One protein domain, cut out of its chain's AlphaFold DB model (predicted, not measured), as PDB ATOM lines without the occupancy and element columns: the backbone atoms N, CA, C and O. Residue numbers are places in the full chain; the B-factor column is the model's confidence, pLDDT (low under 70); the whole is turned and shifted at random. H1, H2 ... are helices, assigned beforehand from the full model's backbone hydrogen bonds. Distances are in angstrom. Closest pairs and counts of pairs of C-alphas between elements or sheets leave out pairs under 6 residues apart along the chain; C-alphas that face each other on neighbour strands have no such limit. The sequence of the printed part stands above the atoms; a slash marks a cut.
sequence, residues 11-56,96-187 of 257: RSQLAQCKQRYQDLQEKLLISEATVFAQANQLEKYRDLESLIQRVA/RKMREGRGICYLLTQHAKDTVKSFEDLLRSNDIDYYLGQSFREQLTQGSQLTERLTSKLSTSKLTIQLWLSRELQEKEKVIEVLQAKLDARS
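What this domain is: This is residues 11 to 56 and 96 to 187 of the 257 residues of a protein of Ursus americanus (UniProt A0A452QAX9). Long helices running lengthwise make an extended rod: H1 lies alongside a helical hairpin of H2 and H3, with a gap between. H3 is much longer than H2, and its residues 159 to 187 stick out. The printed part has 138 residues, with three named helices in the order H1, H2, H3 and no named strand, class all helix. It is extended, with a radius of gyration of the C-alphas of 24.8 A and spans of 87 by 29 by 23 A.

How they stand to each other: H1, residues 11 to 55, is apart from H2, residues 96 to 125, and from H3, residues 130 to 187. H2 and H3, a hairpin, touch, H3 with residues 133 to 151 alone; their closest C-alphas, of Val 116 and Leu 140, are 6.5 A apart. They run opposite ways at a shallow tilt of 22 degrees. Every O i to N i+4 pair is within hydrogen-bond range in H2 and H3, and 40 of 41 in H1.

Where its parts are: H1 measures 66.7 A from C-alpha 11 at (32.841, 115.324, -20.594), H2 43.6 A, and H3 84.6 A to C-alpha 187 at (85.491, 45.681, -19.684).

The domain as a whole: Residues 57 to 95 are not printed; C-alphas 56 and 96 are 30.5 A apart. The H2 to H3 link is tight. Mean pLDDT of the printed part is 71.3, with 62 residues under 70, among them 178 to 187.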
ATOM      1  N   ARG A  11      33.669 116.280 -19.829       59.62
ATOM      2  CA  ARG A  11      32.841 115.324 -20.594       59.62
ATOM      3  C   ARG A  11      33.637 114.597 -21.682       59.62
ATOM      4  O   ARG A  11      33.427 113.404 -21.879       59.62
ATOM      5  N   SER A  12      34.552 115.294 -22.360       67.62
ATOM      6  CA  SER A  12      35.439 114.693 -23.365       67.62
ATOM      7  C   SER A  12      36.428 113.708 -22.731       67.62
ATOM      8  O   SER A  12      36.543 112.580 -23.213       67.62
ATOM      9  N   GLN A  13      37.054 114.069 -21.603       57.69
ATOM     10  CA  GLN A  13      37.922 113.152 -20.854       57.69
ATOM     11  C   GLN A  13      37.158 111.919 -20.342       57.69
ATOM     12  O   GLN A  13      37.638 110.797 -20.489       57.69
ATOM     13  N   LEU A  14      35.943 112.095 -19.808       60.69
ATOM     14  CA  LEU A  14      35.107 110.983 -19.340       60.69
ATOM     15  C   LEU A  14      34.723 110.027 -20.482       60.69
ATOM     16  O   LEU A  14      34.745 108.810 -20.297       60.69
ATOM     17  N   ALA A  15      34.399 110.557 -21.666       70.50
ATOM     18  CA  ALA A  15      34.133 109.745 -22.853       70.50
ATOM     19  C   ALA A  15      35.382 108.958 -23.294       70.50
ATOM     20  O   ALA A  15      35.299 107.749 -23.510       70.50
ATOM     21  N   GLN A  16      36.550 109.609 -23.332       71.06
ATOM     22  CA  GLN A  16      37.822 108.960 -23.661       71.06
ATOM     23  C   GLN A  16      38.202 107.872 -22.640       71.06
ATOM     24  O   GLN A  16      38.668 106.802 -23.026       71.06
ATOM     25  N   CYS A  17      37.960 108.109 -21.347       61.69
ATOM     26  CA  CYS A  17      38.185 107.129 -20.285       61.69
ATOM     27  C   CYS A  17      37.283 105.895 -20.455       61.69
ATOM     28  O   CYS A  17      37.772 104.767 -20.394       61.69
ATOM     29  N   LYS A  18      35.985 106.093 -20.731       61.12
ATOM     30  CA  LYS A  18      35.043 104.991 -21.004       61.12
ATOM     31  C   LYS A  18      35.453 104.167 -22.226       61.12
ATOM     32  O   LYS A  18      35.426 102.943 -22.160       61.12
ATOM     33  N   GLN A  19      35.880 104.821 -23.305       74.38
ATOM     34  CA  GLN A  19      36.321 104.130 -24.518       74.38
ATOM     35  C   GLN A  19      37.614 103.327 -24.289       74.38
ATOM     36  O   GLN A  19      37.707 102.184 -24.726       74.38
ATOM     37  N   ARG A  20      38.585 103.877 -23.543       65.69
ATOM     38  CA  ARG A  20      39.802 103.141 -23.145       65.69
ATOM     39  C   ARG A  20      39.498 101.945 -22.245       65.69
ATOM     40  O   ARG A  20      40.137 100.912 -22.392       65.69
ATOM     41  N   TYR A  21      38.522 102.065 -21.343       55.44
ATOM     42  CA  TYR A  21      38.078 100.945 -20.510       55.44
ATOM     43  C   TYR A  21      37.480  99.808 -21.355       55.44
ATOM     44  O   TYR A  21      37.810  98.647 -21.131       55.44
ATOM     45  N   GLN A  22      36.661 100.131 -22.363       66.88
ATOM     46  CA  GLN A  22      36.095  99.134 -23.282       66.88
ATOM     47  C   GLN A  22      37.174  98.434 -24.126       66.88
ATOM     48  O   GLN A  22      37.192  97.209 -24.185       66.88
ATOM     49  N   ASP A  23      38.121  99.188 -24.694       75.69
ATOM     50  CA  ASP A  23      39.268  98.644 -25.442       75.69
ATOM     51  C   ASP A  23      40.170  97.743 -24.568       75.69
ATOM     52  O   ASP A  23      40.613  96.679 -25.002       75.69
ATOM     53  N   LEU A  24      40.388  98.113 -23.300       67.06
ATOM     54  CA  LEU A  24      41.081  97.268 -22.319       67.06
ATOM     55  C   LEU A  24      40.301  95.988 -21.992       67.06
ATOM     56  O   LEU A  24      40.912  94.927 -21.874       67.06
ATOM     57  N   GLN A  25      38.974  96.066 -21.865       65.06
ATOM     58  CA  GLN A  25      38.117  94.911 -21.588       65.06
ATOM     59  C   GLN A  25      38.095  93.918 -22.764       65.06
ATOM     60  O   GLN A  25      38.179  92.710 -22.547       65.06
ATOM     61  N   GLU A  26      38.054  94.411 -24.004       78.75
ATOM     62  CA  GLU A  26      38.140  93.582 -25.214       78.75
ATOM     63  C   GLU A  26      39.516  92.909 -25.341       78.75
ATOM     64  O   GLU A  26      39.613  91.694 -25.538       78.75
ATOM     65  N   LYS A  27      40.603  93.663 -25.119       76.44
ATOM     66  CA  LYS A  27      41.973  93.116 -25.104       76.44
ATOM     67  C   LYS A  27      42.188  92.092 -23.991       76.44
ATOM     68  O   LYS A  27      42.874  91.095 -24.220       76.44
ATOM     69  N   LEU A  28      41.587  92.298 -22.815       72.25
ATOM     70  CA  LEU A  28      41.612  91.325 -21.725       72.25
ATOM     71  C   LEU A  28      40.943  90.015 -22.154       72.25
ATOM     72  O   LEU A  28      41.569  88.964 -22.021       72.25
ATOM     73  N   LEU A  29      39.745  90.079 -22.744       81.06
ATOM     74  CA  LEU A  29      39.006  88.904 -23.219       81.06
ATOM     75  C   LEU A  29      39.796  88.107 -24.277       81.06
ATOM     76  O   LEU A  29      39.885  86.881 -24.204       81.06
ATOM     77  N   ILE A  30      40.443  88.800 -25.221       81.62
ATOM     78  CA  ILE A  30      41.328  88.178 -26.225       81.62
ATOM     79  C   ILE A  30      42.556  87.533 -25.555       81.62
ATOM     80  O   ILE A  30      42.973  86.430 -25.929       81.62
ATOM     81  N   SER A  31      43.136  88.184 -24.540       67.56
ATOM     82  CA  SER A  31      44.268  87.631 -23.781       67.56
ATOM     83  C   SER A  31      43.878  86.398 -22.953       67.56
ATOM     84  O   SER A  31      44.639  85.437 -22.878       67.56
ATOM     85  N   GLU A  32      42.668  86.374 -22.395       69.44
ATOM     86  CA  GLU A  32      42.136  85.245 -21.631       69.44
ATOM     87  C   GLU A  32      41.865  84.041 -22.542       69.44
ATOM     88  O   GLU A  32      42.346  82.939 -22.271       69.44
ATOM     89  N   ALA A  33      41.209  84.264 -23.687       79.69
ATOM     90  CA  ALA A  33      40.968  83.227 -24.690       79.69
ATOM     91  C   ALA A  33      42.275  82.626 -25.244       79.69
ATOM     92  O   ALA A  33      42.374  81.412 -25.439       79.69
ATOM     93  N   THR A  34      43.308  83.449 -25.462       82.62
ATOM     94  CA  THR A  34      44.618  82.959 -25.928       82.62
ATOM     95  C   THR A  34      45.404  82.221 -24.842       82.62
ATOM     96  O   THR A  34      46.044  81.217 -25.155       82.62
ATOM     97  N   VAL A  35      45.317  82.633 -23.571       74.88
ATOM     98  CA  VAL A  35      45.874  81.870 -22.435       74.88
ATOM     99  C   VAL A  35      45.166  80.522 -22.275       74.88
ATOM    100  O   VAL A  35      45.838  79.503 -22.108       74.88
ATOM    101  N   PHE A  36      43.836  80.478 -22.396       76.12
ATOM    102  CA  PHE A  36      43.062  79.233 -22.343       76.12
ATOM    103  C   PHE A  36      43.433  78.277 -23.489       76.12
ATOM    104  O   PHE A  36      43.715  77.100 -23.263       76.12
ATOM    105  N   ALA A  37      43.549  78.792 -24.719       78.94
ATOM    106  CA  ALA A  37      44.010  78.003 -25.861       78.94
ATOM    107  C   ALA A  37      45.437  77.449 -25.665       78.94
ATOM    108  O   ALA A  37      45.714  76.321 -26.070       78.94
ATOM    109  N   GLN A  38      46.335  78.207 -25.026       69.25
ATOM    110  CA  GLN A  38      47.691  77.746 -24.698       69.25
ATOM    111  C   GLN A  38      47.703  76.687 -23.585       69.25
ATOM    112  O   GLN A  38      48.473  75.731 -23.682       69.25
ATOM    113  N   ALA A  39      46.833  76.799 -22.577       66.88
ATOM    114  CA  ALA A  39      46.676  75.780 -21.536       66.88
ATOM    115  C   ALA A  39      46.245  74.426 -22.134       66.88
ATOM    116  O   ALA A  39      46.906  73.417 -21.897       66.88
ATOM    117  N   ASN A  40      45.243  74.431 -23.020       71.19
ATOM    118  CA  ASN A  40      44.768  73.223 -23.711       71.19
ATOM    119  C   ASN A  40      45.814  72.611 -24.667       71.19
ATOM    120  O   ASN A  40      45.724  71.437 -25.018       71.19
ATOM    121  N   GLN A  41      46.801  73.386 -25.132       68.69
ATOM    122  CA  GLN A  41      47.936  72.838 -25.886       68.69
ATOM    123  C   GLN A  41      48.947  72.165 -24.949       68.69
ATOM    124  O   GLN A  41      49.404  71.067 -25.249       68.69
ATOM    125  N   LEU A  42      49.254  72.771 -23.796       70.25
ATOM    126  CA  LEU A  42      50.145  72.183 -22.784       70.25
ATOM    127  C   LEU A  42      49.601  70.863 -22.213       70.25
ATOM    128  O   LEU A  42      50.381  69.954 -21.939       70.25
ATOM    129  N   GLU A  43      48.281  70.731 -22.089       71.69
ATOM    130  CA  GLU A  43      47.624  69.485 -21.675       71.69
ATOM    131  C   GLU A  43      47.881  68.337 -22.673       71.69
ATOM    132  O   GLU A  43      48.289  67.250 -22.273       71.69
ATOM    133  N   LYS A  44      47.827  68.602 -23.986       74.38
ATOM    134  CA  LYS A  44      48.158  67.599 -25.022       74.38
ATOM    135  C   LYS A  44      49.610  67.119 -24.959       74.38
ATOM    136  O   LYS A  44      49.881  65.950 -25.228       74.38
ATOM    137  N   TYR A  45      50.551  67.994 -24.593       61.50
ATOM    138  CA  TYR A  45      51.945  67.587 -24.375       61.50
ATOM    139  C   TYR A  45      52.090  66.675 -23.144       61.50
ATOM    140  O   TYR A  45      52.910  65.760 -23.167       61.50
ATOM    141  N   ARG A  46      51.266  66.865 -22.104       74.44
ATOM    142  CA  ARG A  46      51.229  66.004 -20.905       74.44
ATOM    143  C   ARG A  46      50.648  64.622 -21.201       74.44
ATOM    144  O   ARG A  46      51.162  63.625 -20.697       74.44
ATOM    145  N   ASP A  47      49.633  64.546 -22.059       61.19
ATOM    146  CA  ASP A  47      49.095  63.265 -22.535       61.19
ATOM    147  C   ASP A  47      50.120  62.496 -23.379       61.19
ATOM    148  O   ASP A  47      50.279  61.282 -23.221       61.19
ATOM    149  N   LEU A  48      50.876  63.201 -24.230       63.78
ATOM    150  CA  LEU A  48      51.971  62.615 -25.006       63.78
ATOM    151  C   LEU A  48      53.110  62.104 -24.103       63.78
ATOM    152  O   LEU A  48      53.603  60.995 -24.307       63.78
ATOM    153  N   GLU A  49      53.483  62.867 -23.074       65.81
ATOM    154  CA  GLU A  49      54.454  62.471 -22.041       65.81
ATOM    155  C   GLU A  49      53.983  61.206 -21.289       65.81
ATOM    156  O   GLU A  49      54.738  60.237 -21.159       65.81
ATOM    157  N   SER A  50      52.697  61.144 -20.910       65.56
ATOM    158  CA  SER A  50      52.071  59.953 -20.312       65.56
ATOM    159  C   SER A  50      52.089  58.737 -21.245       65.56
ATOM    160  O   SER A  50      52.316  57.613 -20.789       65.56
ATOM    161  N   LEU A  51      51.865  58.935 -22.549       66.75
ATOM    162  CA  LEU A  51      51.907  57.864 -23.547       66.75
ATOM    163  C   LEU A  51      53.330  57.313 -23.719       66.75
ATOM    164  O   LEU A  51      53.517  56.097 -23.686       66.75
ATOM    165  N   ILE A  52      54.333  58.192 -23.822       70.12
ATOM    166  CA  ILE A  52      55.756  57.822 -23.908       70.12
ATOM    167  C   ILE A  52      56.171  57.006 -22.677       70.12
ATOM    168  O   ILE A  52      56.755  55.929 -22.816       70.12
ATOM    169  N   GLN A  53      55.801  57.461 -21.475       65.75
ATOM    170  CA  GLN A  53      56.118  56.765 -20.225       65.75
ATOM    171  C   GLN A  53      55.422  55.396 -20.106       65.75
ATOM    172  O   GLN A  53      55.942  54.495 -19.445       65.75
ATOM    173  N   ARG A  54      54.270  55.209 -20.764       63.12
ATOM    174  CA  ARG A  54      53.547  53.925 -20.833       63.12
ATOM    175  C   ARG A  54      54.186  52.957 -21.828       63.12
ATOM    176  O   ARG A  54      54.352  51.783 -21.512       63.12
ATOM    177  N   VAL A  55      54.602  53.453 -22.995       59.91
ATOM    178  CA  VAL A  55      55.322  52.664 -24.013       59.91
ATOM    179  C   VAL A  55      56.693  52.213 -23.497       59.91
ATOM    180  O   VAL A  55      57.086  51.073 -23.730       59.91
ATOM    181  N   ALA A  56      57.385  53.051 -22.720       61.41
ATOM    182  CA  ALA A  56      58.663  52.709 -22.088       61.41
ATOM    183  C   ALA A  56      58.582  51.560 -21.058       61.41
ATOM    184  O   ALA A  56      59.612  50.987 -20.709       61.41
ATOM    185  N   ARG A  96      63.216  81.030 -27.118       77.19
ATOM    186  CA  ARG A  96      62.996  82.312 -27.805       77.19
ATOM    187  C   ARG A  96      61.726  83.016 -27.314       77.19
ATOM    188  O   ARG A  96      61.854  84.119 -26.786       77.19
ATOM    189  N   LYS A  97      60.561  82.357 -27.349       68.19
ATOM    190  CA  LYS A  97      59.296  82.913 -26.825       68.19
ATOM    191  C   LYS A  97      59.397  83.328 -25.351       68.19
ATOM    192  O   LYS A  97      58.896  84.378 -24.965       68.19
ATOM    193  N   MET A  98      60.119  82.557 -24.532       72.44
ATOM    194  CA  MET A  98      60.391  82.899 -23.129       72.44
ATOM    195  C   MET A  98      61.291  84.138 -22.966       72.44
ATOM    196  O   MET A  98      61.150  84.861 -21.979       72.44
ATOM    197  N   ARG A  99      62.213  84.415 -23.901       76.06
ATOM    198  CA  ARG A  99      62.988  85.674 -23.919       76.06
ATOM    199  C   ARG A  99      62.128  86.856 -24.366       76.06
ATOM    200  O   ARG A  99      62.151  87.887 -23.700       76.06
ATOM    201  N   GLU A 100      61.342  86.684 -25.425       74.25
ATOM    202  CA  GLU A 100      60.414  87.699 -25.949       74.25
ATOM    203  C   GLU A 100      59.386  88.116 -24.874       74.25
ATOM    204  O   GLU A 100      59.245  89.302 -24.571       74.25
ATOM    205  N   GLY A 101      58.769  87.146 -24.185       72.44
ATOM    206  CA  GLY A 101      57.833  87.398 -23.081       72.44
ATOM    207  C   GLY A 101      58.451  88.130 -21.881       72.44
ATOM    208  O   GLY A 101      57.790  88.970 -21.268       72.44
ATOM    209  N   ARG A 102      59.738  87.893 -21.568       75.19
ATOM    210  CA  ARG A 102      60.458  88.684 -20.547       75.19
ATOM    211  C   ARG A 102      60.623  90.148 -20.960       75.19
ATOM    212  O   ARG A 102      60.459  91.020 -20.111       75.19
ATOM    213  N   GLY A 103      60.897  90.418 -22.239       78.44
ATOM    214  CA  GLY A 103      60.973  91.783 -22.772       78.44
ATOM    215  C   GLY A 103      59.644  92.534 -22.648       78.44
ATOM    216  O   GLY A 103      59.618  93.665 -22.168       78.44
ATOM    217  N   ILE A 104      58.531  91.871 -22.982       79.50
ATOM    218  CA  ILE A 104      57.177  92.436 -22.842       79.50
ATOM    219  C   ILE A 104      56.854  92.740 -21.371       79.50
ATOM    220  O   ILE A 104      56.354  93.821 -21.066       79.50
ATOM    221  N   CYS A 105      57.179  91.835 -20.441       68.44
ATOM    222  CA  CYS A 105      56.962  92.081 -19.012       68.44
ATOM    223  C   CYS A 105      57.806  93.248 -18.476       68.44
ATOM    224  O   CYS A 105      57.293  94.062 -17.704       68.44
ATOM    225  N   TYR A 106      59.069  93.371 -18.902       79.75
ATOM    226  CA  TYR A 106      59.909  94.518 -18.549       79.75
ATOM    227  C   TYR A 106      59.285  95.832 -19.037       79.75
ATOM    228  O   TYR A 106      59.127  96.759 -18.248       79.75
ATOM    229  N   LEU A 107      58.852  95.884 -20.303       83.94
ATOM    230  CA  LEU A 107      58.222  97.069 -20.889       83.94
ATOM    231  C   LEU A 107      56.910  97.443 -20.177       83.94
ATOM    232  O   LEU A 107      56.694  98.614 -19.879       83.94
ATOM    233  N   LEU A 108      56.069  96.458 -19.843       75.12
ATOM    234  CA  LEU A 108      54.836  96.672 -19.078       75.12
ATOM    235  C   LEU A 108      55.122  97.195 -17.661       75.12
ATOM    236  O   LEU A 108      54.475  98.136 -17.209       75.12
ATOM    237  N   THR A 109      56.116  96.619 -16.980       76.75
ATOM    238  CA  THR A 109      56.540  97.046 -15.635       76.75
ATOM    239  C   THR A 109      57.095  98.470 -15.660       76.75
ATOM    240  O   THR A 109      56.821  99.256 -14.756       76.75
ATOM    241  N   GLN A 110      57.860  98.814 -16.700       85.38
ATOM    242  CA  GLN A 110      58.395 100.156 -16.890       85.38
ATOM    243  C   GLN A 110      57.269 101.163 -17.162       85.38
ATOM    244  O   GLN A 110      57.155 102.148 -16.442       85.38
ATOM    245  N   HIS A 111      56.360 100.856 -18.092       82.00
ATOM    246  CA  HIS A 111      55.189 101.692 -18.371       82.00
ATOM    247  C   HIS A 111      54.311 101.901 -17.127       82.00
ATOM    248  O   HIS A 111      53.837 103.012 -16.892       82.00
ATOM    249  N   ALA A 112      54.105 100.865 -16.305       78.50
ATOM    250  CA  ALA A 112      53.380 100.985 -15.042       78.50
ATOM    251  C   ALA A 112      54.076 101.963 -14.078       78.50
ATOM    252  O   ALA A 112      53.417 102.847 -13.538       78.50
ATOM    253  N   LYS A 113      55.405 101.875 -13.921       83.81
ATOM    254  CA  LYS A 113      56.194 102.817 -13.102       83.81
ATOM    255  C   LYS A 113      56.141 104.250 -13.630       83.81
ATOM    256  O   LYS A 113      55.932 105.170 -12.846       83.81
ATOM    257  N   ASP A 114      56.292 104.442 -14.937       83.81
ATOM    258  CA  ASP A 114      56.260 105.772 -15.557       83.81
ATOM    259  C   ASP A 114      54.859 106.398 -15.460       83.81
ATOM    260  O   ASP A 114      54.721 107.596 -15.211       83.81
ATOM    261  N   THR A 115      53.813 105.571 -15.559       79.44
ATOM    262  CA  THR A 115      52.417 105.969 -15.319       79.44
ATOM    263  C   THR A 115      52.202 106.386 -13.862       79.44
ATOM    264  O   THR A 115      51.668 107.465 -13.618       79.44
ATOM    265  N   VAL A 116      52.657 105.575 -12.894       79.19
ATOM    266  CA  VAL A 116      52.607 105.898 -11.454       79.19
ATOM    267  C   VAL A 116      53.294 107.233 -11.179       79.19
ATOM    268  O   VAL A 116      52.683 108.121 -10.592       79.19
ATOM    269  N   LYS A 117      54.521 107.410 -11.679       83.25
ATOM    270  CA  LYS A 117      55.308 108.633 -11.493       83.25
ATOM    271  C   LYS A 117      54.628 109.866 -12.096       83.25
ATOM    272  O   LYS A 117      54.521 110.886 -11.429       83.25
ATOM    273  N   SER A 118      54.113 109.760 -13.322       79.19
ATOM    274  CA  SER A 118      53.364 110.842 -13.979       79.19
ATOM    275  C   SER A 118      52.123 111.256 -13.172       79.19
ATOM    276  O   SER A 118      51.829 112.445 -13.040       79.19
ATOM    277  N   PHE A 119      51.427 110.293 -12.555       68.19
ATOM    278  CA  PHE A 119      50.320 110.590 -11.644       68.19
ATOM    279  C   PHE A 119      50.779 111.196 -10.311       68.19
ATOM    280  O   PHE A 119      50.115 112.105  -9.821       68.19
ATOM    281  N   GLU A 120      51.900 110.765  -9.729       75.25
ATOM    282  CA  GLU A 120      52.472 111.399  -8.530       75.25
ATOM    283  C   GLU A 120      52.894 112.854  -8.794       75.25
ATOM    284  O   GLU A 120      52.571 113.739  -7.998       75.25
ATOM    285  N   ASP A 121      53.528 113.123  -9.938       80.19
ATOM    286  CA  ASP A 121      53.899 114.471 -10.379       80.19
ATOM    287  C   ASP A 121      52.647 115.344 -10.636       80.19
ATOM    288  O   ASP A 121      52.623 116.526 -10.272       80.19
ATOM    289  N   LEU A 122      51.562 114.768 -11.174       76.19
ATOM    290  CA  LEU A 122      50.266 115.447 -11.334       76.19
ATOM    291  C   LEU A 122      49.598 115.761  -9.983       76.19
ATOM    292  O   LEU A 122      49.122 116.879  -9.779       76.19
ATOM    293  N   LEU A 123      49.597 114.804  -9.046       71.25
ATOM    294  CA  LEU A 123      49.084 114.982  -7.679       71.25
ATOM    295  C   LEU A 123      49.886 116.024  -6.885       71.25
ATOM    296  O   LEU A 123      49.340 116.663  -5.991       71.25
ATOM    297  N   ARG A 124      51.175 116.196  -7.199       74.69
ATOM    298  CA  ARG A 124      52.069 117.166  -6.550       74.69
ATOM    299  C   ARG A 124      51.978 118.578  -7.141       74.69
ATOM    300  O   ARG A 124      52.353 119.536  -6.470       74.69
ATOM    301  N   SER A 125      51.520 118.711  -8.385       74.56
ATOM    302  CA  SER A 125      51.463 119.986  -9.123       74.56
ATOM    303  C   SER A 125      50.093 120.673  -9.109       74.56
ATOM    304  O   SER A 125      49.961 121.763  -9.663       74.56
ATOM    305  N   ASN A 126      49.080 120.071  -8.478       65.38
ATOM    306  CA  ASN A 126      47.708 120.580  -8.454       65.38
ATOM    307  C   ASN A 126      47.116 120.503  -7.036       65.38
ATOM    308  O   ASN A 126      47.259 119.478  -6.371       65.38
ATOM    309  N   ASP A 127      46.364 121.528  -6.620       68.75
ATOM    310  CA  ASP A 127      45.450 121.452  -5.468       68.75
ATOM    311  C   ASP A 127      44.254 120.553  -5.832       68.75
ATOM    312  O   ASP A 127      43.201 121.011  -6.282       68.75
ATOM    313  N   ILE A 128      44.448 119.237  -5.714       69.12
ATOM    314  CA  ILE A 128      43.427 118.236  -6.033       69.12
ATOM    315  C   ILE A 128      42.595 117.941  -4.791       69.12
ATOM    316  O   ILE A 128      43.114 117.540  -3.751       69.12
ATOM    317  N   ASP A 129      41.281 118.088  -4.946       69.19
ATOM    318  CA  ASP A 129      40.301 117.830  -3.897       69.19
ATOM    319  C   ASP A 129      40.417 116.392  -3.349       69.19
ATOM    320  O   ASP A 129      40.643 115.432  -4.098       69.19
ATOM    321  N   TYR A 130      40.263 116.243  -2.032       75.25
ATOM    322  CA  TYR A 130      40.690 115.067  -1.261       75.25
ATOM    323  C   TYR A 130      40.153 113.744  -1.832       75.25
ATOM    324  O   TYR A 130      40.900 112.779  -2.001       75.25
ATOM    325  N   TYR A 131      38.870 113.717  -2.197       75.94
ATOM    326  CA  TYR A 131      38.204 112.536  -2.754       75.94
ATOM    327  C   TYR A 131      38.734 112.129  -4.133       75.94
ATOM    328  O   TYR A 131      38.854 110.938  -4.425       75.94
ATOM    329  N   LEU A 132      39.083 113.103  -4.978       76.31
ATOM    330  CA  LEU A 132      39.637 112.829  -6.301       76.31
ATOM    331  C   LEU A 132      41.061 112.275  -6.164       76.31
ATOM    332  O   LEU A 132      41.367 111.227  -6.737       76.31
ATOM    333  N   GLY A 133      41.883 112.894  -5.308       78.44
ATOM    334  CA  GLY A 133      43.208 112.381  -4.951       78.44
ATOM    335  C   GLY A 133      43.163 110.961  -4.374       78.44
ATOM    336  O   GLY A 133      43.977 110.120  -4.754       78.44
ATOM    337  N   GLN A 134      42.180 110.659  -3.519       79.81
ATOM    338  CA  GLN A 134      41.993 109.322  -2.947       79.81
ATOM    339  C   GLN A 134      41.633 108.275  -4.012       79.81
ATOM    340  O   GLN A 134      42.262 107.218  -4.057       79.81
ATOM    341  N   SER A 135      40.704 108.588  -4.925       77.00
ATOM    342  CA  SER A 135      40.335 107.668  -6.015       77.00
ATOM    343  C   SER A 135      41.525 107.318  -6.924       77.00
ATOM    344  O   SER A 135      41.667 106.173  -7.363       77.00
ATOM    345  N   PHE A 136      42.445 108.265  -7.147       71.50
ATOM    346  CA  PHE A 136      43.682 108.008  -7.885       71.50
ATOM    347  C   PHE A 136      44.665 107.125  -7.104       71.50
ATOM    348  O   PHE A 136      45.273 106.237  -7.700       71.50
ATOM    349  N   ARG A 137      44.790 107.288  -5.778       78.94
ATOM    350  CA  ARG A 137      45.613 106.391  -4.937       78.94
ATOM    351  C   ARG A 137      45.099 104.949  -4.959       78.94
ATOM    352  O   ARG A 137      45.899 104.014  -5.010       78.94
ATOM    353  N   GLU A 138      43.784 104.751  -4.982       83.44
ATOM    354  CA  GLU A 138      43.183 103.418  -5.120       83.44
ATOM    355  C   GLU A 138      43.467 102.795  -6.496       83.44
ATOM    356  O   GLU A 138      43.868 101.630  -6.563       83.44
ATOM    357  N   GLN A 139      43.372 103.565  -7.587       79.31
ATOM    358  CA  GLN A 139      43.759 103.095  -8.927       79.31
ATOM    359  C   GLN A 139      45.257 102.745  -9.028       79.31
ATOM    360  O   GLN A 139      45.611 101.713  -9.602       79.31
ATOM    361  N   LEU A 140      46.140 103.543  -8.418       77.19
ATOM    362  CA  LEU A 140      47.578 103.248  -8.337       77.19
ATOM    363  C   LEU A 140      47.851 101.953  -7.557       77.19
ATOM    364  O   LEU A 140      48.670 101.133  -7.976       77.19
ATOM    365  N   THR A 141      47.116 101.730  -6.466       82.25
ATOM    366  CA  THR A 141      47.207 100.504  -5.659       82.25
ATOM    367  C   THR A 141      46.772  99.276  -6.469       82.25
ATOM    368  O   THR A 141      47.476  98.266  -6.473       82.25
ATOM    369  N   GLN A 142      45.678  99.374  -7.235       83.38
ATOM    370  CA  GLN A 142      45.213  98.308  -8.136       83.38
ATOM    371  C   GLN A 142      46.229  98.006  -9.254       83.38
ATOM    372  O   GLN A 142      46.553  96.841  -9.497       83.38
ATOM    373  N   GLY A 143      46.792  99.035  -9.898       78.00
ATOM    374  CA  GLY A 143      47.829  98.870 -10.927       78.00
ATOM    375  C   GLY A 143      49.121  98.236 -10.393       78.00
ATOM    376  O   GLY A 143      49.726  97.388 -11.060       78.00
ATOM    377  N   SER A 144      49.510  98.583  -9.163       76.75
ATOM    378  CA  SER A 144      50.658  97.980  -8.475       76.75
ATOM    379  C   SER A 144      50.419  96.494  -8.175       76.75
ATOM    380  O   SER A 144      51.214  95.651  -8.592       76.75
ATOM    381  N   GLN A 145      49.263  96.146  -7.591       84.06
ATOM    382  CA  GLN A 145      48.875  94.754  -7.320       84.06
ATOM    383  C   GLN A 145      48.815  93.890  -8.589       84.06
ATOM    384  O   GLN A 145      49.247  92.736  -8.577       84.06
ATOM    385  N   LEU A 146      48.313  94.426  -9.709       77.38
ATOM    386  CA  LEU A 146      48.319  93.717 -10.996       77.38
ATOM    387  C   LEU A 146      49.746  93.460 -11.499       77.38
ATOM    388  O   LEU A 146      50.043  92.356 -11.959       77.38
ATOM    389  N   THR A 147      50.635  94.448 -11.364       76.38
ATOM    390  CA  THR A 147      52.052  94.319 -11.735       76.38
ATOM    391  C   THR A 147      52.742  93.253 -10.882       76.38
ATOM    392  O   THR A 147      53.356  92.337 -11.426       76.38
ATOM    393  N   GLU A 148      52.550  93.280  -9.562       79.62
ATOM    394  CA  GLU A 148      53.085  92.285  -8.624       79.62
ATOM    395  C   GLU A 148      52.536  90.868  -8.889       79.62
ATOM    396  O   GLU A 148      53.278  89.878  -8.865       79.62
ATOM    397  N   ARG A 149      51.250  90.746  -9.240       79.56
ATOM    398  CA  ARG A 149      50.614  89.464  -9.597       79.56
ATOM    399  C   ARG A 149      51.127  88.890 -10.924       79.56
ATOM    400  O   ARG A 149      51.178  87.670 -11.086       79.56
ATOM    401  N   LEU A 150      51.536  89.742 -11.866       73.56
ATOM    402  CA  LEU A 150      52.212  89.325 -13.100       73.56
ATOM    403  C   LEU A 150      53.673  88.938 -12.837       73.56
ATOM    404  O   LEU A 150      54.114  87.880 -13.293       73.56
ATOM    405  N   THR A 151      54.405  89.739 -12.056       75.50
ATOM    406  CA  THR A 151      55.790  89.449 -11.655       75.50
ATOM    407  C   THR A 151      55.887  88.126 -10.898       75.50
ATOM    408  O   THR A 151      56.724  87.296 -11.247       75.50
ATOM    409  N   SER A 152      54.994  87.877  -9.935       73.62
ATOM    410  CA  SER A 152      54.945  86.614  -9.185       73.62
ATOM    411  C   SER A 152      54.599  85.417 -10.077       73.62
ATOM    412  O   SER A 152      55.296  84.407 -10.032       73.62
ATOM    413  N   LYS A 153      53.603  85.516 -10.974       75.94
ATOM    414  CA  LYS A 153      53.325  84.447 -11.958       75.94
ATOM    415  C   LYS A 153      54.545  84.110 -12.829       75.94
ATOM    416  O   LYS A 153      54.788  82.934 -13.106       75.94
ATOM    417  N   LEU A 154      55.325  85.115 -13.233       69.31
ATOM    418  CA  LEU A 154      56.543  84.936 -14.034       69.31
ATOM    419  C   LEU A 154      57.749  84.445 -13.217       69.31
ATOM    420  O   LEU A 154      58.578  83.703 -13.750       69.31
ATOM    421  N   SER A 155      57.859  84.797 -11.932       66.12
ATOM    422  CA  SER A 155      58.876  84.215 -11.049       66.12
ATOM    423  C   SER A 155      58.568  82.751 -10.750       66.12
ATOM    424  O   SER A 155      59.470  81.919 -10.812       66.12
ATOM    425  N   THR A 156      57.298  82.414 -10.509       65.50
ATOM    426  CA  THR A 156      56.857  81.032 -10.299       65.50
ATOM    427  C   THR A 156      57.104  80.195 -11.548       65.50
ATOM    428  O   THR A 156      57.714  79.140 -11.435       65.50
ATOM    429  N   SER A 157      56.750  80.667 -12.751       62.22
ATOM    430  CA  SER A 157      57.050  79.910 -13.977       62.22
ATOM    431  C   SER A 157      58.555  79.752 -14.223       62.22
ATOM    432  O   SER A 157      58.990  78.669 -14.610       62.22
ATOM    433  N   LYS A 158      59.379  80.770 -13.919       68.69
ATOM    434  CA  LYS A 158      60.850  80.655 -13.952       68.69
ATOM    435  C   LYS A 158      61.361  79.573 -12.991       68.69
ATOM    436  O   LYS A 158      62.177  78.754 -13.407       68.69
ATOM    437  N   LEU A 159      60.871  79.550 -11.749       67.62
ATOM    438  CA  LEU A 159      61.246  78.551 -10.741       67.62
ATOM    439  C   LEU A 159      60.778  77.143 -11.131       67.62
ATOM    440  O   LEU A 159      61.581  76.217 -11.087       67.62
ATOM    441  N   THR A 160      59.533  76.977 -11.586       66.56
ATOM    442  CA  THR A 160      58.997  75.684 -12.046       66.56
ATOM    443  C   THR A 160      59.795  75.130 -13.225       66.56
ATOM    444  O   THR A 160      60.125  73.946 -13.238       66.56
ATOM    445  N   ILE A 161      60.170  75.981 -14.190       72.00
ATOM    446  CA  ILE A 161      60.997  75.578 -15.337       72.00
ATOM    447  C   ILE A 161      62.430  75.237 -14.897       72.00
ATOM    448  O   ILE A 161      62.982  74.257 -15.391       72.00
ATOM    449  N   GLN A 162      63.026  75.976 -13.951       71.88
ATOM    450  CA  GLN A 162      64.322  75.596 -13.364       71.88
ATOM    451  C   GLN A 162      64.244  74.243 -12.646       71.88
ATOM    452  O   GLN A 162      65.099  73.395 -12.879       71.88
ATOM    453  N   LEU A 163      63.211  74.011 -11.831       69.69
ATOM    454  CA  LEU A 163      63.041  72.762 -11.083       69.69
ATOM    455  C   LEU A 163      62.849  71.555 -12.016       69.69
ATOM    456  O   LEU A 163      63.416  70.491 -11.776       69.69
ATOM    457  N   TRP A 164      62.075  71.735 -13.093       79.25
ATOM    458  CA  TRP A 164      61.880  70.723 -14.134       79.25
ATOM    459  C   TRP A 164      63.187  70.428 -14.879       79.25
ATOM    460  O   TRP A 164      63.576  69.268 -14.970       79.25
ATOM    461  N   LEU A 165      63.927  71.462 -15.309       68.00
ATOM    462  CA  LEU A 165      65.237  71.302 -15.954       68.00
ATOM    463  C   LEU A 165      66.256  70.587 -15.052       68.00
ATOM    464  O   LEU A 165      66.989  69.731 -15.536       68.00
ATOM    465  N   SER A 166      66.301  70.906 -13.754       62.53
ATOM    466  CA  SER A 166      67.196  70.235 -12.801       62.53
ATOM    467  C   SER A 166      66.829  68.766 -12.580       62.53
ATOM    468  O   SER A 166      67.728  67.931 -12.495       62.53
ATOM    469  N   ARG A 167      65.532  68.433 -12.520       69.69
ATOM    470  CA  ARG A 167      65.065  67.041 -12.420       69.69
ATOM    471  C   ARG A 167      65.391  66.247 -13.686       69.69
ATOM    472  O   ARG A 167      65.956  65.165 -13.578       69.69
ATOM    473  N   GLU A 168      65.078  66.800 -14.856       64.25
ATOM    474  CA  GLU A 168      65.356  66.172 -16.153       64.25
ATOM    475  C   GLU A 168      66.861  65.914 -16.325       64.25
ATOM    476  O   GLU A 168      67.263  64.812 -16.691       64.25
ATOM    477  N   LEU A 169      67.705  66.897 -15.982       69.25
ATOM    478  CA  LEU A 169      69.164  66.761 -16.023       69.25
ATOM    479  C   LEU A 169      69.661  65.644 -15.094       69.25
ATOM    480  O   LEU A 169      70.411  64.780 -15.543       69.25
ATOM    481  N   GLN A 170      69.195  65.614 -13.839       64.88
ATOM    482  CA  GLN A 170      69.567  64.579 -12.867       64.88
ATOM    483  C   GLN A 170      69.169  63.168 -13.336       64.88
ATOM    484  O   GLN A 170      69.865  62.192 -13.055       64.88
ATOM    485  N   GLU A 171      68.044  63.035 -14.042       66.75
ATOM    486  CA  GLU A 171      67.593  61.748 -14.572       66.75
ATOM    487  C   GLU A 171      68.432  61.298 -15.779       66.75
ATOM    488  O   GLU A 171      68.808  60.126 -15.849       66.75
ATOM    489  N   LYS A 172      68.842  62.221 -16.668       63.84
ATOM    490  CA  LYS A 172      69.839  61.908 -17.714       63.84
ATOM    491  C   LYS A 172      71.188  61.506 -17.119       63.84
ATOM    492  O   LYS A 172      71.798  60.564 -17.615       63.84
ATOM    493  N   GLU A 173      71.638  62.181 -16.066       66.31
ATOM    494  CA  GLU A 173      72.932  61.922 -15.425       66.31
ATOM    495  C   GLU A 173      72.979  60.517 -14.797       66.31
ATOM    496  O   GLU A 173      73.908  59.758 -15.066       66.31
ATOM    497  N   LYS A 174      71.902  60.082 -14.126       72.12
ATOM    498  CA  LYS A 174      71.744  58.685 -13.663       72.12
ATOM    499  C   LYS A 174      71.737  57.659 -14.798       72.12
ATOM    500  O   LYS A 174      72.274  56.564 -14.649       72.12
ATOM    501  N   VAL A 175      71.107  57.975 -15.933       62.34
ATOM    502  CA  VAL A 175      71.129  57.089 -17.111       62.34
ATOM    503  C   VAL A 175      72.552  56.970 -17.668       62.34
ATOM    504  O   VAL A 175      72.960  55.872 -18.038       62.34
ATOM    505  N   ILE A 176      73.321  58.062 -17.670       65.31
ATOM    506  CA  ILE A 176      74.736  58.070 -18.066       65.31
ATOM    507  C   ILE A 176      75.572  57.213 -17.101       65.31
ATOM    508  O   ILE A 176      76.276  56.322 -17.578       65.31
ATOM    509  N   GLU A 177      75.421  57.374 -15.780       72.56
ATOM    510  CA  GLU A 177      76.096  56.536 -14.771       72.56
ATOM    511  C   GLU A 177      75.796  55.038 -14.961       72.56
ATOM    512  O   GLU A 177      76.706  54.211 -14.949       72.56
ATOM    513  N   VAL A 178      74.530  54.664 -15.192       69.19
ATOM    514  CA  VAL A 178      74.136  53.258 -15.418       69.19
ATOM    515  C   VAL A 178      74.705  52.704 -16.728       69.19
ATOM    516  O   VAL A 178      75.063  51.525 -16.795       69.19
ATOM    517  N   LEU A 179      74.795  53.522 -17.780       56.38
ATOM    518  CA  LEU A 179      75.412  53.121 -19.048       56.38
ATOM    519  C   LEU A 179      76.933  52.967 -18.916       56.38
ATOM    520  O   LEU A 179      77.478  51.997 -19.441       56.38
ATOM    521  N   GLN A 180      77.598  53.854 -18.171       54.19
ATOM    522  CA  GLN A 180      79.026  53.752 -17.854       54.19
ATOM    523  C   GLN A 180      79.313  52.518 -16.993       54.19
ATOM    524  O   GLN A 180      80.109  51.678 -17.399       54.19
ATOM    525  N   ALA A 181      78.563  52.292 -15.911       66.25
ATOM    526  CA  ALA A 181      78.702  51.094 -15.081       66.25
ATOM    527  C   ALA A 181      78.493  49.785 -15.870       66.25
ATOM    528  O   ALA A 181      79.155  48.783 -15.601       66.25
ATOM    529  N   LYS A 182      77.605  49.773 -16.879       65.50
ATOM    530  CA  LYS A 182      77.447  48.629 -17.797       65.50
ATOM    531  C   LYS A 182      78.604  48.478 -18.787       65.50
ATOM    532  O   LYS A 182      78.940  47.347 -19.132       65.50
ATOM    533  N   LEU A 183      79.191  49.581 -19.248       62.34
ATOM    534  CA  LEU A 183      80.375  49.576 -20.107       62.34
ATOM    535  C   LEU A 183      81.604  49.058 -19.341       62.34
ATOM    536  O   LEU A 183      82.327  48.203 -19.848       62.34
ATOM    537  N   ASP A 184      81.767  49.486 -18.090       57.72
ATOM    538  CA  ASP A 184      82.861  49.068 -17.210       57.72
ATOM    539  C   ASP A 184      82.688  47.619 -16.727       57.72
ATOM    540  O   ASP A 184      83.631  46.832 -16.743       57.72
ATOM    541  N   ALA A 185      81.462  47.180 -16.421       56.47
ATOM    542  CA  ALA A 185      81.191  45.761 -16.160       56.47
ATOM    543  C   ALA A 185      81.480  44.861 -17.382       56.47
ATOM    544  O   ALA A 185      81.799  43.684 -17.217       56.47
ATOM    545  N   ARG A 186      81.396  45.404 -18.608       48.56
ATOM    546  CA  ARG A 186      81.749  44.704 -19.856       48.56
ATOM    547  C   ARG A 186      83.262  44.682 -20.114       48.56
ATOM    548  O   ARG A 186      83.727  43.773 -20.799       48.56
ATOM    549  N   SER A 187      84.023  45.643 -19.583       45.28
ATOM    550  CA  SER A 187      85.491  45.681 -19.684       45.28
ATOM    551  C   SER A 187      86.196  44.906 -18.563       45.28
ATOM    552  O   SER A 187      87.304  44.416 -18.768       45.28
TER     553      SER A 187